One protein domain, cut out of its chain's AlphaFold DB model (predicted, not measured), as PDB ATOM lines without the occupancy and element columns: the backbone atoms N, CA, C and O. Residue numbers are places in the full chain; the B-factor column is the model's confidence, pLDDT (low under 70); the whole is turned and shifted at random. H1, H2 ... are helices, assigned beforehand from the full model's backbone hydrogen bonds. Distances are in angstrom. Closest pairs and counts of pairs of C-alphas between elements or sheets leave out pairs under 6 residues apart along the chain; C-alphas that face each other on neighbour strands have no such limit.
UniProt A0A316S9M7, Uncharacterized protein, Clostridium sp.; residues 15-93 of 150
ATOM      1  N   ASP A  15      21.727  41.098 -27.807       57.69
ATOM      2  CA  ASP A  15      22.137  41.625 -26.506       57.69
ATOM      3  C   ASP A  15      23.550  41.173 -26.089       57.69
ATOM      4  O   ASP A  15      24.137  41.768 -25.189       57.69
ATOM      5  N   SER A  16      24.127  40.156 -26.749       57.81
ATOM      6  CA  SER A  16      25.490  39.676 -26.480       57.81
ATOM      7  C   SER A  16      26.557  40.251 -27.418       57.81
ATOM      8  O   SER A  16      27.744  39.987 -27.227       57.81
ATOM      9  N   ILE A  17      26.176  41.042 -28.431       65.50
ATOM     10  CA  ILE A  17      27.111  41.637 -29.394       65.50
ATOM     11  C   ILE A  17      26.755  43.086 -29.730       65.50
ATOM     12  O   ILE A  17      25.625  43.534 -29.576       65.50
ATOM     13  N   SER A  18      27.718  43.850 -30.256       77.50
ATOM     14  CA  SER A  18      27.399  45.193 -30.745       77.50
ATOM     15  C   SER A  18      26.420  45.131 -31.922       77.50
ATOM     16  O   SER A  18      26.488  44.242 -32.777       77.50
ATOM     17  N   LEU A  19      25.530  46.121 -32.004       79.31
ATOM     18  CA  LEU A  19      24.548  46.213 -33.083       79.31
ATOM     19  C   LEU A  19      25.214  46.262 -34.468       79.31
ATOM     20  O   LEU A  19      24.737  45.626 -35.405       79.31
ATOM     21  N   ASP A  20      26.350  46.952 -34.587       82.88
ATOM     22  CA  ASP A  20      27.129  47.012 -35.828       82.88
ATOM     23  C   ASP A  20      27.636  45.628 -36.254       82.88
ATOM     24  O   ASP A  20      27.620  45.285 -37.440       82.88
ATOM     25  N   LEU A  21      28.071  44.807 -35.293       82.94
ATOM     26  CA  LEU A  21      28.485  43.433 -35.562       82.94
ATOM     27  C   LEU A  21      27.283  42.561 -35.941       82.94
ATOM     28  O   LEU A  21      27.388  41.765 -36.876       82.94
ATOM     29  N   ALA A  22      26.136  42.740 -35.280       83.69
ATOM     30  CA  ALA A  22      24.900  42.037 -35.614       83.69
ATOM     31  C   ALA A  22      24.450  42.342 -37.050       83.69
ATOM     32  O   ALA A  22      24.156  41.424 -37.816       83.69
ATOM     33  N   MET A  23      24.487  43.617 -37.452       89.56
ATOM     34  CA  MET A  23      24.185  44.049 -38.819       89.56
ATOM     35  C   MET A  23      25.133  43.423 -39.842       89.56
ATOM     36  O   MET A  23      24.675  42.875 -40.844       89.56
ATOM     37  N   LYS A  24      26.447  43.449 -39.585       90.62
ATOM     38  CA  LYS A  24      27.442  42.814 -40.465       90.62
ATOM     39  C   LYS A  24      27.178  41.321 -40.624       90.62
ATOM     40  O   LYS A  24      27.092  40.837 -41.747       90.62
ATOM     41  N   LYS A  25      26.980  40.602 -39.518       88.31
ATOM     42  CA  LYS A  25      26.683  39.164 -39.536       88.31
ATOM     43  C   LYS A  25      25.363  38.841 -40.239       88.31
ATOM     44  O   LYS A  25      25.263  37.810 -40.905       88.31
ATOM     45  N   TYR A  26      24.360  39.714 -40.137       90.19
ATOM     46  CA  TYR A  26      23.109  39.572 -40.882       90.19
ATOM     47  C   TYR A  26      23.331  39.734 -42.393       90.19
ATOM     48  O   TYR A  26      22.895  38.882 -43.162       90.19
ATOM     49  N   MET A  27      24.082  40.755 -42.825       94.62
ATOM     50  CA  MET A  27      24.441  40.944 -44.241       94.62
ATOM     51  C   MET A  27      25.293  39.789 -44.788       94.62
ATOM     52  O   MET A  27      25.074  39.338 -45.907       94.62
ATOM     53  N   GLN A  28      26.220  39.253 -43.992       92.88
ATOM     54  CA  GLN A  28      26.985  38.052 -44.348       92.88
ATOM     55  C   GLN A  28      26.080  36.833 -44.532       92.88
ATOM     56  O   GLN A  28      26.208  36.114 -45.520       92.88
ATOM     57  N   SER A  29      25.132  36.634 -43.611       90.44
ATOM     58  CA  SER A  29      24.160  35.540 -43.697       90.44
ATOM     59  C   SER A  29      23.273  35.683 -44.934       90.44
ATOM     60  O   SER A  29      22.983  34.693 -45.597       90.44
ATOM     61  N   TYR A  30      22.905  36.914 -45.289       93.62
ATOM     62  CA  TYR A  30      22.172  37.219 -46.514       93.62
ATOM     63  C   TYR A  30      22.944  36.841 -47.779       93.62
ATOM     64  O   TYR A  30      22.425  36.098 -48.608       93.62
ATOM     65  N   LEU A  31      24.192  37.294 -47.907       93.44
ATOM     66  CA  LEU A  31      25.027  36.987 -49.070       93.44
ATOM     67  C   LEU A  31      25.311  35.485 -49.181       93.44
ATOM     68  O   LEU A  31      25.198  34.915 -50.265       93.44
ATOM     69  N   LYS A  32      25.599  34.824 -48.052       91.75
ATOM     70  CA  LYS A  32      25.735  33.365 -47.997       91.75
ATOM     71  C   LYS A  32      24.462  32.678 -48.475       91.75
ATOM     72  O   LYS A  32      24.542  31.766 -49.294       91.75
ATOM     73  N   TRP A  33      23.301  33.127 -47.995       91.69
ATOM     74  CA  TRP A  33      22.016  32.574 -48.402       91.69
ATOM     75  C   TRP A  33      21.785  32.721 -49.899       91.69
ATOM     76  O   TRP A  33      21.536  31.715 -50.558       91.69
ATOM     77  N   LEU A  34      21.968  33.921 -50.455       90.38
ATOM     78  CA  LEU A  34      21.818  34.155 -51.890       90.38
ATOM     79  C   LEU A  34      22.753  33.285 -52.736       90.38
ATOM     80  O   LEU A  34      22.296  32.735 -53.735       90.38
ATOM     81  N   SER A  35      24.018  33.124 -52.327       89.06
ATOM     82  CA  SER A  35      24.986  32.274 -53.041       89.06
ATOM     83  C   SER A  35      24.606  30.793 -53.074       89.06
ATOM     84  O   SER A  35      25.111  30.054 -53.908       89.06
ATOM     85  N   VAL A  36      23.731  30.350 -52.166       88.00
ATOM     86  CA  VAL A  36      23.197  28.982 -52.160       88.00
ATOM     87  C   VAL A  36      21.920  28.879 -52.994       88.00
ATOM     88  O   VAL A  36      21.665  27.832 -53.578       88.00
ATOM     89  N   GLN A  37      21.111  29.943 -53.051       86.00
ATOM     90  CA  GLN A  37      19.873  29.946 -53.838       86.00
ATOM     91  C   GLN A  37      20.118  30.104 -55.344       86.00
ATOM     92  O   GLN A  37      19.299  29.649 -56.136       86.00
ATOM     93  N   ASN A  38      21.218  30.747 -55.742       80.25
ATOM     94  CA  ASN A  38      21.527  31.033 -57.141       80.25
ATOM     95  C   ASN A  38      22.838  30.352 -57.532       80.25
ATOM     96  O   ASN A  38      23.898  30.736 -57.040       80.25
ATOM     97  N   ALA A  39      22.766  29.366 -58.431       68.50
ATOM     98  CA  ALA A  39      23.944  28.669 -58.947       68.50
ATOM     99  C   ALA A  39      24.904  29.626 -59.682       68.50
ATOM    100  O   ALA A  39      26.118  29.506 -59.535       68.50
ATOM    101  N   ASP A  40      24.357  30.649 -60.349       64.81
ATOM    102  CA  ASP A  40      25.109  31.639 -61.128       64.81
ATOM    103  C   ASP A  40      25.317  32.956 -60.364       64.81
ATOM    104  O   ASP A  40      25.289  34.038 -60.938       64.81
ATOM    105  N   PHE A  41      25.511  32.903 -59.044       64.44
ATOM    106  CA  PHE A  41      25.563  34.084 -58.165       64.44
ATOM    107  C   PHE A  41      26.521  35.213 -58.617       64.44
ATOM    108  O   PHE A  41      26.275  36.371 -58.301       64.44
ATOM    109  N   ASN A  42      27.599  34.897 -59.345       58.00
ATOM    110  CA  ASN A  42      28.536  35.895 -59.881       58.00
ATOM    111  C   ASN A  42      28.114  36.516 -61.225       58.00
ATOM    112  O   ASN A  42      28.598  37.597 -61.549       58.00
ATOM    113  N   GLU A  43      27.277  35.838 -62.009       61.34
ATOM    114  CA  GLU A  43      26.941  36.227 -63.389       61.34
ATOM    115  C   GLU A  43      25.460  36.604 -63.550       61.34
ATOM    116  O   GLU A  43      25.118  37.400 -64.418       61.34
ATOM    117  N   GLY A  44      24.586  36.078 -62.689       65.75
ATOM    118  CA  GLY A  44      23.134  36.188 -62.811       65.75
ATOM    119  C   GLY A  44      22.470  37.243 -61.929       65.75
ATOM    120  O   GLY A  44      21.266  37.433 -62.063       65.75
ATOM    121  N   LEU A  45      23.200  37.910 -61.025       80.81
ATOM    122  CA  LEU A  45      22.639  38.961 -60.167       80.81
ATOM    123  C   LEU A  45      23.486  40.229 -60.207       80.81
ATOM    124  O   LEU A  45      24.653  40.250 -59.811       80.81
ATOM    125  N   THR A  46      22.863  41.322 -60.629       88.88
ATOM    126  CA  THR A  46      23.442  42.656 -60.537       88.88
ATOM    127  C   THR A  46      23.499  43.126 -59.084       88.88
ATOM    128  O   THR A  46      22.749  42.686 -58.209       88.88
ATOM    129  N   HIS A  47      24.385  44.086 -58.819       90.50
ATOM    130  CA  HIS A  47      24.470  44.723 -57.507       90.50
ATOM    131  C   HIS A  47      23.124  45.308 -57.055       90.50
ATOM    132  O   HIS A  47      22.717  45.132 -55.906       90.50
ATOM    133  N   GLU A  48      22.424  45.972 -57.972       90.81
ATOM    134  CA  GLU A  48      21.138  46.614 -57.713       90.81
ATOM    135  C   GLU A  48      20.072  45.590 -57.325       90.81
ATOM    136  O   GLU A  48      19.331  45.822 -56.374       90.81
ATOM    137  N   GLU A  49      20.037  44.423 -57.973       90.69
ATOM    138  CA  GLU A  49      19.120  43.338 -57.608       90.69
ATOM    139  C   GLU A  49      19.415  42.791 -56.210       90.69
ATOM    140  O   GLU A  49      18.493  42.613 -55.412       90.69
ATOM    141  N   ILE A  50      20.693  42.591 -55.870       91.94
ATOM    142  CA  ILE A  50      21.106  42.123 -54.540       91.94
ATOM    143  C   ILE A  50      20.688  43.125 -53.461       91.94
ATOM    144  O   ILE A  50      20.176  42.731 -52.409       91.94
ATOM    145  N   VAL A  51      20.900  44.418 -53.691       93.88
ATOM    146  CA  VAL A  51      20.560  45.466 -52.723       93.88
ATOM    147  C   VAL A  51      19.044  45.650 -52.628       93.88
ATOM    148  O   VAL A  51      18.493  45.666 -51.526       93.88
ATOM    149  N   ASN A  52      18.346  45.720 -53.760       93.00
ATOM    150  CA  ASN A  52      16.896  45.868 -53.803       93.00
ATOM    151  C   ASN A  52      16.193  44.690 -53.118       93.00
ATOM    152  O   ASN A  52      15.289  44.889 -52.302       93.00
ATOM    153  N   TYR A  53      16.646  43.461 -53.378       92.69
ATOM    154  CA  TYR A  53      16.096  42.282 -52.723       92.69
ATOM    155  C   TYR A  53      16.385  42.276 -51.220       92.69
ATOM    156  O   TYR A  53      15.519  41.875 -50.447       92.69
ATOM    157  N   PHE A  54      17.540  42.789 -50.780       94.69
ATOM    158  CA  PHE A  54      17.818  42.930 -49.353       94.69
ATOM    159  C   PHE A  54      16.769  43.813 -48.683       94.69
ATOM    160  O   PHE A  54      16.174  43.365 -47.715       94.69
ATOM    161  N   PHE A  55      16.523  45.019 -49.203       93.50
ATOM    162  CA  PHE A  55      15.623  45.992 -48.571       93.50
ATOM    163  C   PHE A  55      14.136  45.652 -48.710       93.50
ATOM    164  O   PHE A  55      13.363  45.922 -47.790       93.50
ATOM    165  N   ASN A  56      13.733  45.081 -49.848       92.00
ATOM    166  CA  ASN A  56      12.320  44.941 -50.212       92.00
ATOM    167  C   ASN A  56      11.856  43.480 -50.306       92.00
ATOM    168  O   ASN A  56      10.670  43.194 -50.156       92.00
ATOM    169  N   GLY A  57      12.778  42.546 -50.541       88.19
ATOM    170  CA  GLY A  57      12.486  41.124 -50.729       88.19
ATOM    171  C   GLY A  57      12.502  40.295 -49.446       88.19
ATOM    172  O   GLY A  57      12.142  39.116 -49.490       88.19
ATOM    173  N   LEU A  58      12.893  40.878 -48.305       89.56
ATOM    174  CA  LEU A  58      13.081  40.166 -47.038       89.56
ATOM    175  C   LEU A  58      12.178  40.666 -45.904       89.56
ATOM    176  O   LEU A  58      11.961  41.858 -45.692       89.56
ATOM    177  N   ILE A  59      11.746  39.730 -45.065       87.19
ATOM    178  CA  ILE A  59      11.161  40.011 -43.757       87.19
ATOM    179  C   ILE A  59      12.305  40.196 -42.756       87.19
ATOM    180  O   ILE A  59      12.777  39.247 -42.129       87.19
ATOM    181  N   HIS A  60      12.750  41.440 -42.584       87.00
ATOM    182  CA  HIS A  60      13.823  41.745 -41.639       87.00
ATOM    183  C   HIS A  60      13.429  41.518 -40.170       87.00
ATOM    184  O   HIS A  60      12.275  41.748 -39.787       87.00
ATOM    185  N   PRO A  61      14.394  41.172 -39.302       84.31
ATOM    186  CA  PRO A  61      14.197  41.175 -37.859       84.31
ATOM    187  C   PRO A  61      13.788  42.551 -37.312       84.31
ATOM    188  O   PRO A  61      14.233  43.588 -37.805       84.31
ATOM    189  N   ALA A  62      12.989  42.569 -36.242       82.00
ATOM    190  CA  ALA A  62      12.448  43.804 -35.661       82.00
ATOM    191  C   ALA A  62      13.532  44.827 -35.263       82.00
ATOM    192  O   ALA A  62      13.376  46.018 -35.523       82.00
ATOM    193  N   TRP A  63      14.651  44.354 -34.706       81.25
ATOM    194  CA  TRP A  63      15.794  45.186 -34.311       81.25
ATOM    195  C   TRP A  63      16.467  45.897 -35.496       81.25
ATOM    196  O   TRP A  63      17.018  46.985 -35.333       81.25
ATOM    197  N   LEU A  64      16.396  45.309 -36.695       86.00
ATOM    198  CA  LEU A  64      17.003  45.847 -37.910       86.00
ATOM    199  C   LEU A  64      16.054  46.798 -38.653       86.00
ATOM    200  O   LEU A  64      16.501  47.814 -39.183       86.00
ATOM    201  N   LYS A  65      14.742  46.514 -38.652       84.00
ATOM    202  CA  LYS A  65      13.729  47.290 -39.400       84.00
ATOM    203  C   LYS A  65      13.802  48.793 -39.141       84.00
ATOM    204  O   LYS A  65      13.710  49.580 -40.075       84.00
ATOM    205  N   ASN A  66      13.969  49.198 -37.884       82.31
ATOM    206  CA  ASN A  66      14.027  50.619 -37.535       82.31
ATOM    207  C   ASN A  66      15.329  51.287 -37.995       82.31
ATOM    208  O   ASN A  66      15.330  52.478 -38.285       82.31
ATOM    209  N   LYS A  67      16.428  50.530 -38.092       83.19
ATOM    210  CA  LYS A  67      17.739  51.045 -38.503       83.19
ATOM    211  C   LYS A  67      17.827  51.236 -40.011       83.19
ATOM    212  O   LYS A  67      18.345  52.252 -40.451       83.19
ATOM    213  N   LEU A  68      17.237  50.331 -40.793       86.69
ATOM    214  CA  LEU A  68      17.198  50.448 -42.257       86.69
ATOM    215  C   LEU A  68      16.378  51.650 -42.762       86.69
ATOM    216  O   LEU A  68      16.451  51.963 -43.941       86.69
ATOM    217  N   LYS A  69      15.645  52.358 -41.889       85.94
ATOM    218  CA  LYS A  69      14.984  53.634 -42.224       85.94
ATOM    219  C   LYS A  69      15.945  54.826 -42.284       85.94
ATOM    220  O   LYS A  69      15.579  55.875 -42.799       85.94
ATOM    221  N   SER A  70      17.143  54.702 -41.710       91.31
ATOM    222  CA  SER A  70      18.153  55.762 -41.729       91.31
ATOM    223  C   SER A  70      18.937  55.712 -43.039       91.31
ATOM    224  O   SER A  70      19.539  54.686 -43.353       91.31
ATOM    225  N   PHE A  71      18.989  56.839 -43.755       90.62
ATOM    226  CA  PHE A  71      19.749  56.973 -45.000       90.62
ATOM    227  C   PHE A  71      21.220  56.559 -44.840       90.62
ATOM    228  O   PHE A  71      21.718  55.751 -45.618       90.62
ATOM    229  N   ASP A  72      21.892  57.001 -43.773       91.94
ATOM    230  CA  ASP A  72      23.283  56.614 -43.492       91.94
ATOM    231  C   ASP A  72      23.450  55.100 -43.350       91.94
ATOM    232  O   ASP A  72      24.454  54.522 -43.771       91.94
ATOM    233  N   THR A  73      22.463  54.444 -42.738       90.62
ATOM    234  CA  THR A  73      22.469  52.988 -42.586       90.62
ATOM    235  C   THR A  73      22.272  52.319 -43.939       90.62
ATOM    236  O   THR A  73      22.996  51.375 -44.248       90.62
ATOM    237  N   MET A  74      21.371  52.841 -44.774       92.25
ATOM    238  CA  MET A  74      21.163  52.342 -46.132       92.25
ATOM    239  C   MET A  74      22.435  52.451 -46.979       92.25
ATOM    240  O   MET A  74      22.846  51.459 -47.574       92.25
ATOM    241  N   VAL A  75      23.114  53.604 -46.958       93.81
ATOM    242  CA  VAL A  75      24.380  53.830 -47.681       93.81
ATOM    243  C   VAL A  75      25.481  52.886 -47.193       93.81
ATOM    244  O   VAL A  75      26.234  52.323 -47.990       93.81
ATOM    245  N   LYS A  76      25.586  52.669 -45.876       93.44
ATOM    246  CA  LYS A  76      26.551  51.713 -45.308       93.44
ATOM    247  C   LYS A  76      26.243  50.276 -45.724       93.44
ATOM    248  O   LYS A  76      27.177  49.528 -46.016       93.44
ATOM    249  N   THR A  77      24.968  49.893 -45.744       93.75
ATOM    250  CA  THR A  77      24.515  48.573 -46.191       93.75
ATOM    251  C   THR A  77      24.820  48.358 -47.669       93.75
ATOM    252  O   THR A  77      25.450  47.360 -48.002       93.75
ATOM    253  N   ASP A  78      24.463  49.310 -48.528       94.25
ATOM    254  CA  ASP A  78      24.755  49.285 -49.965       94.25
ATOM    255  C   ASP A  78      26.255  49.080 -50.231       94.25
ATOM    256  O   ASP A  78      26.671  48.085 -50.835       94.25
ATOM    257  N   LYS A  79      27.092  49.937 -49.631       95.06
ATOM    258  CA  LYS A  79      28.552  49.846 -49.736       95.06
ATOM    259  C   LYS A  79      29.089  48.504 -49.239       95.06
ATOM    260  O   LYS A  79      30.033  47.965 -49.820       95.06
ATOM    261  N   TYR A  80      28.529  47.965 -48.154       94.88
ATOM    262  CA  TYR A  80      28.928  46.657 -47.644       94.88
ATOM    263  C   TYR A  80      28.599  45.555 -48.654       94.88
ATOM    264  O   TYR A  80      29.490  44.800 -49.032       94.88
ATOM    265  N   LEU A  81      27.354  45.488 -49.130       94.06
ATOM    266  CA  LEU A  81      26.930  44.471 -50.090       94.06
ATOM    267  C   LEU A  81      27.782  44.537 -51.364       94.06
ATOM    268  O   LEU A  81      28.323  43.512 -51.773       94.06
ATOM    269  N   LYS A  82      28.048  45.737 -51.894       92.12
ATOM    270  CA  LYS A  82      28.921  45.938 -53.062       92.12
ATOM    271  C   LYS A  82      30.310  45.317 -52.893       92.12
ATOM    272  O   LYS A  82      30.828  44.674 -53.801       92.12
ATOM    273  N   ASN A  83      30.915  45.481 -51.719       91.44
ATOM    274  CA  ASN A  83      32.278  45.015 -51.451       91.44
ATOM    275  C   ASN A  83      32.387  43.489 -51.280       91.44
ATOM    276  O   ASN A  83      33.488  42.931 -51.411       91.44
ATOM    277  N   TYR A  84      31.276  42.818 -50.966       89.06
ATOM    278  CA  TYR A  84      31.255  41.413 -50.551       89.06
ATOM    279  C   TYR A  84      30.339  40.508 -51.390       89.06
ATOM    280  O   TYR A  84      30.273  39.315 -51.110       89.06
ATOM    281  N   GLN A  85      29.694  41.030 -52.434       84.69
ATOM    282  CA  GLN A  85      28.758  40.287 -53.287       84.69
ATOM    283  C   GLN A  85      29.376  39.243 -54.229       84.69
ATOM    284  O   GLN A  85      28.642  38.644 -54.998       84.69
ATOM    285  N   SER A  86      30.691  39.003 -54.221       85.12
ATOM    286  CA  SER A  86      31.258  37.936 -55.058       85.12
ATOM    287  C   SER A  86      31.026  36.560 -54.432       85.12
ATOM    288  O   SER A  86      31.130  36.406 -53.215       85.12
ATOM    289  N   TYR A  87      30.775  35.539 -55.251       81.25
ATOM    290  CA  TYR A  87      30.568  34.150 -54.826       81.25
ATOM    291  C   TYR A  87      31.703  33.647 -53.940       81.25
ATOM    292  O   TYR A  87      31.459  33.053 -52.895       81.25
ATOM    293  N   GLU A  88      32.953  33.933 -54.306       83.62
ATOM    294  CA  GLU A  88      34.124  33.518 -53.529       83.62
ATOM    295  C   GLU A  88      34.087  34.064 -52.090       83.62
ATOM    296  O   GLU A  88      34.429  33.361 -51.141       83.62
ATOM    297  N   LYS A  89      33.634  35.310 -51.907       85.62
ATOM    298  CA  LYS A  89      33.499  35.928 -50.582       85.62
ATOM    299  C   LYS A  89      32.242  35.422 -49.875       85.62
ATOM    300  O   LYS A  89      32.323  34.959 -48.739       85.62
ATOM    301  N   ALA A  90      31.102  35.468 -50.561       87.69
ATOM    302  CA  ALA A  90      29.794  35.103 -50.030       87.69
ATOM    303  C   ALA A  90      29.732  33.642 -49.564       87.69
ATOM    304  O   ALA A  90      29.250  33.358 -48.469       87.69
ATOM    305  N   SER A  91      30.293  32.717 -50.347       85.06
ATOM    306  CA  SER A  91      30.329  31.287 -50.027       85.06
ATOM    307  C   SER A  91      31.188  30.960 -48.801       85.06
ATOM    308  O   SER A  91      30.929  29.954 -48.137       85.06
ATOM    309  N   ARG A  92      32.163  31.804 -48.446       86.50
ATOM    310  CA  ARG A  92      33.013  31.626 -47.256       86.50
ATOM    311  C   ARG A  92      32.379  32.157 -45.973       86.50
ATOM    312  O   ARG A  92      32.866  31.836 -44.891       86.50
ATOM    313  N   PHE A  93      31.314  32.952 -46.062       88.50
ATOM    314  CA  PHE A  93      30.660  33.471 -44.868       88.50
ATOM    315  C   PHE A  93      29.955  32.375 -44.071       88.50
ATOM    316  O   PHE A  93      29.351  31.442 -44.609       88.50
TER     317      PHE A  93
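AT A GLANCE: This is residues 15 to 93 of the 150 residues of an uncharacterized protein of Clostridium sp. (UniProt A0A316S9M7). One long helix, H1, runs along the length of the domain, and two further helices, H2 and H4, pack on each other at a steep angle over one side of it; the centres of the three make a triangle. Two four-residue helices complete the picture: H3, in the stretch from H2 to H4, comes near the first half of H1, and H5, after H4, packs on the second half of H1. The printed part has 79 residues with five named helices, H1 to H5 in order along the chain, and no named strand; its class is all helix. It is compact, with a radius of gyration of the C-alphas of 12.3 A, and rounded, with spans of 34 by 25 by 21 A.

IN THESE COORDINATES: H1, residues 19 to 37, begins at C-alpha 19 at (24.548, 46.213, -33.083) and is 26.8 A long from first to last C-alpha. H2, residues 47 to 56, is 14.2 A long. H3 is residues 62 to 65. H4, residues 71 to 84, is 20.1 A long and begins at C-alpha 71 at (19.749, 56.973, -45.000). H5, residues 87 to 90, ends at C-alpha 90 at (29.794, 35.103, -50.030).

HOW THE PARTS SIT: H1 touches H4 with residues 27 to 31 alone; the closest C-alphas, those of Met 27 and Leu 81, are 7.3 A apart. The two helices run the same way at a steep tilt of 47 degrees. H1 touches H5 with residues 28 to 35 alone, and the closest C-alphas, those of Lys 32 and Ala 90, are 4.9 A apart. H1 and H2 are close but not clearly touching: their closest C-alphas, those of Tyr 30 and Phe 54, are 7.7 A apart. H1 and H2 run opposite ways at a steep tilt of 65 degrees. H4 touches H2 with residues 78 to 82 alone; the closest C-alphas, those of Val 51 and Asp 78, are 6.3 A apart. H2 and H4 run opposite ways at a steep tilt of 46 degrees. H3 touches no helix, but is near H1, with the C-alphas of Met 23 and Leu 64 closest at 7.5 A. H3 and H5 are apart. In H1, H2 and H4 every O i to N i+4 pair is within hydrogen-bond range; H3 and H5 are too short for such a pair, and in each the one O i to N i+3 pair is within range.

THE WHOLE: The two C-alphas farthest apart are those of Asp 15 and Glu 43, at 37.6 A. The printed part has no cut. The links H2 to H3, H3 to H4 and H4 to H5 are tight, and the link H1 to H2, of 9 residues, is short; no link is long. The mean pLDDT of the printed part is 85.7, and residues 15 to 17 and 39 to 44 are under 70.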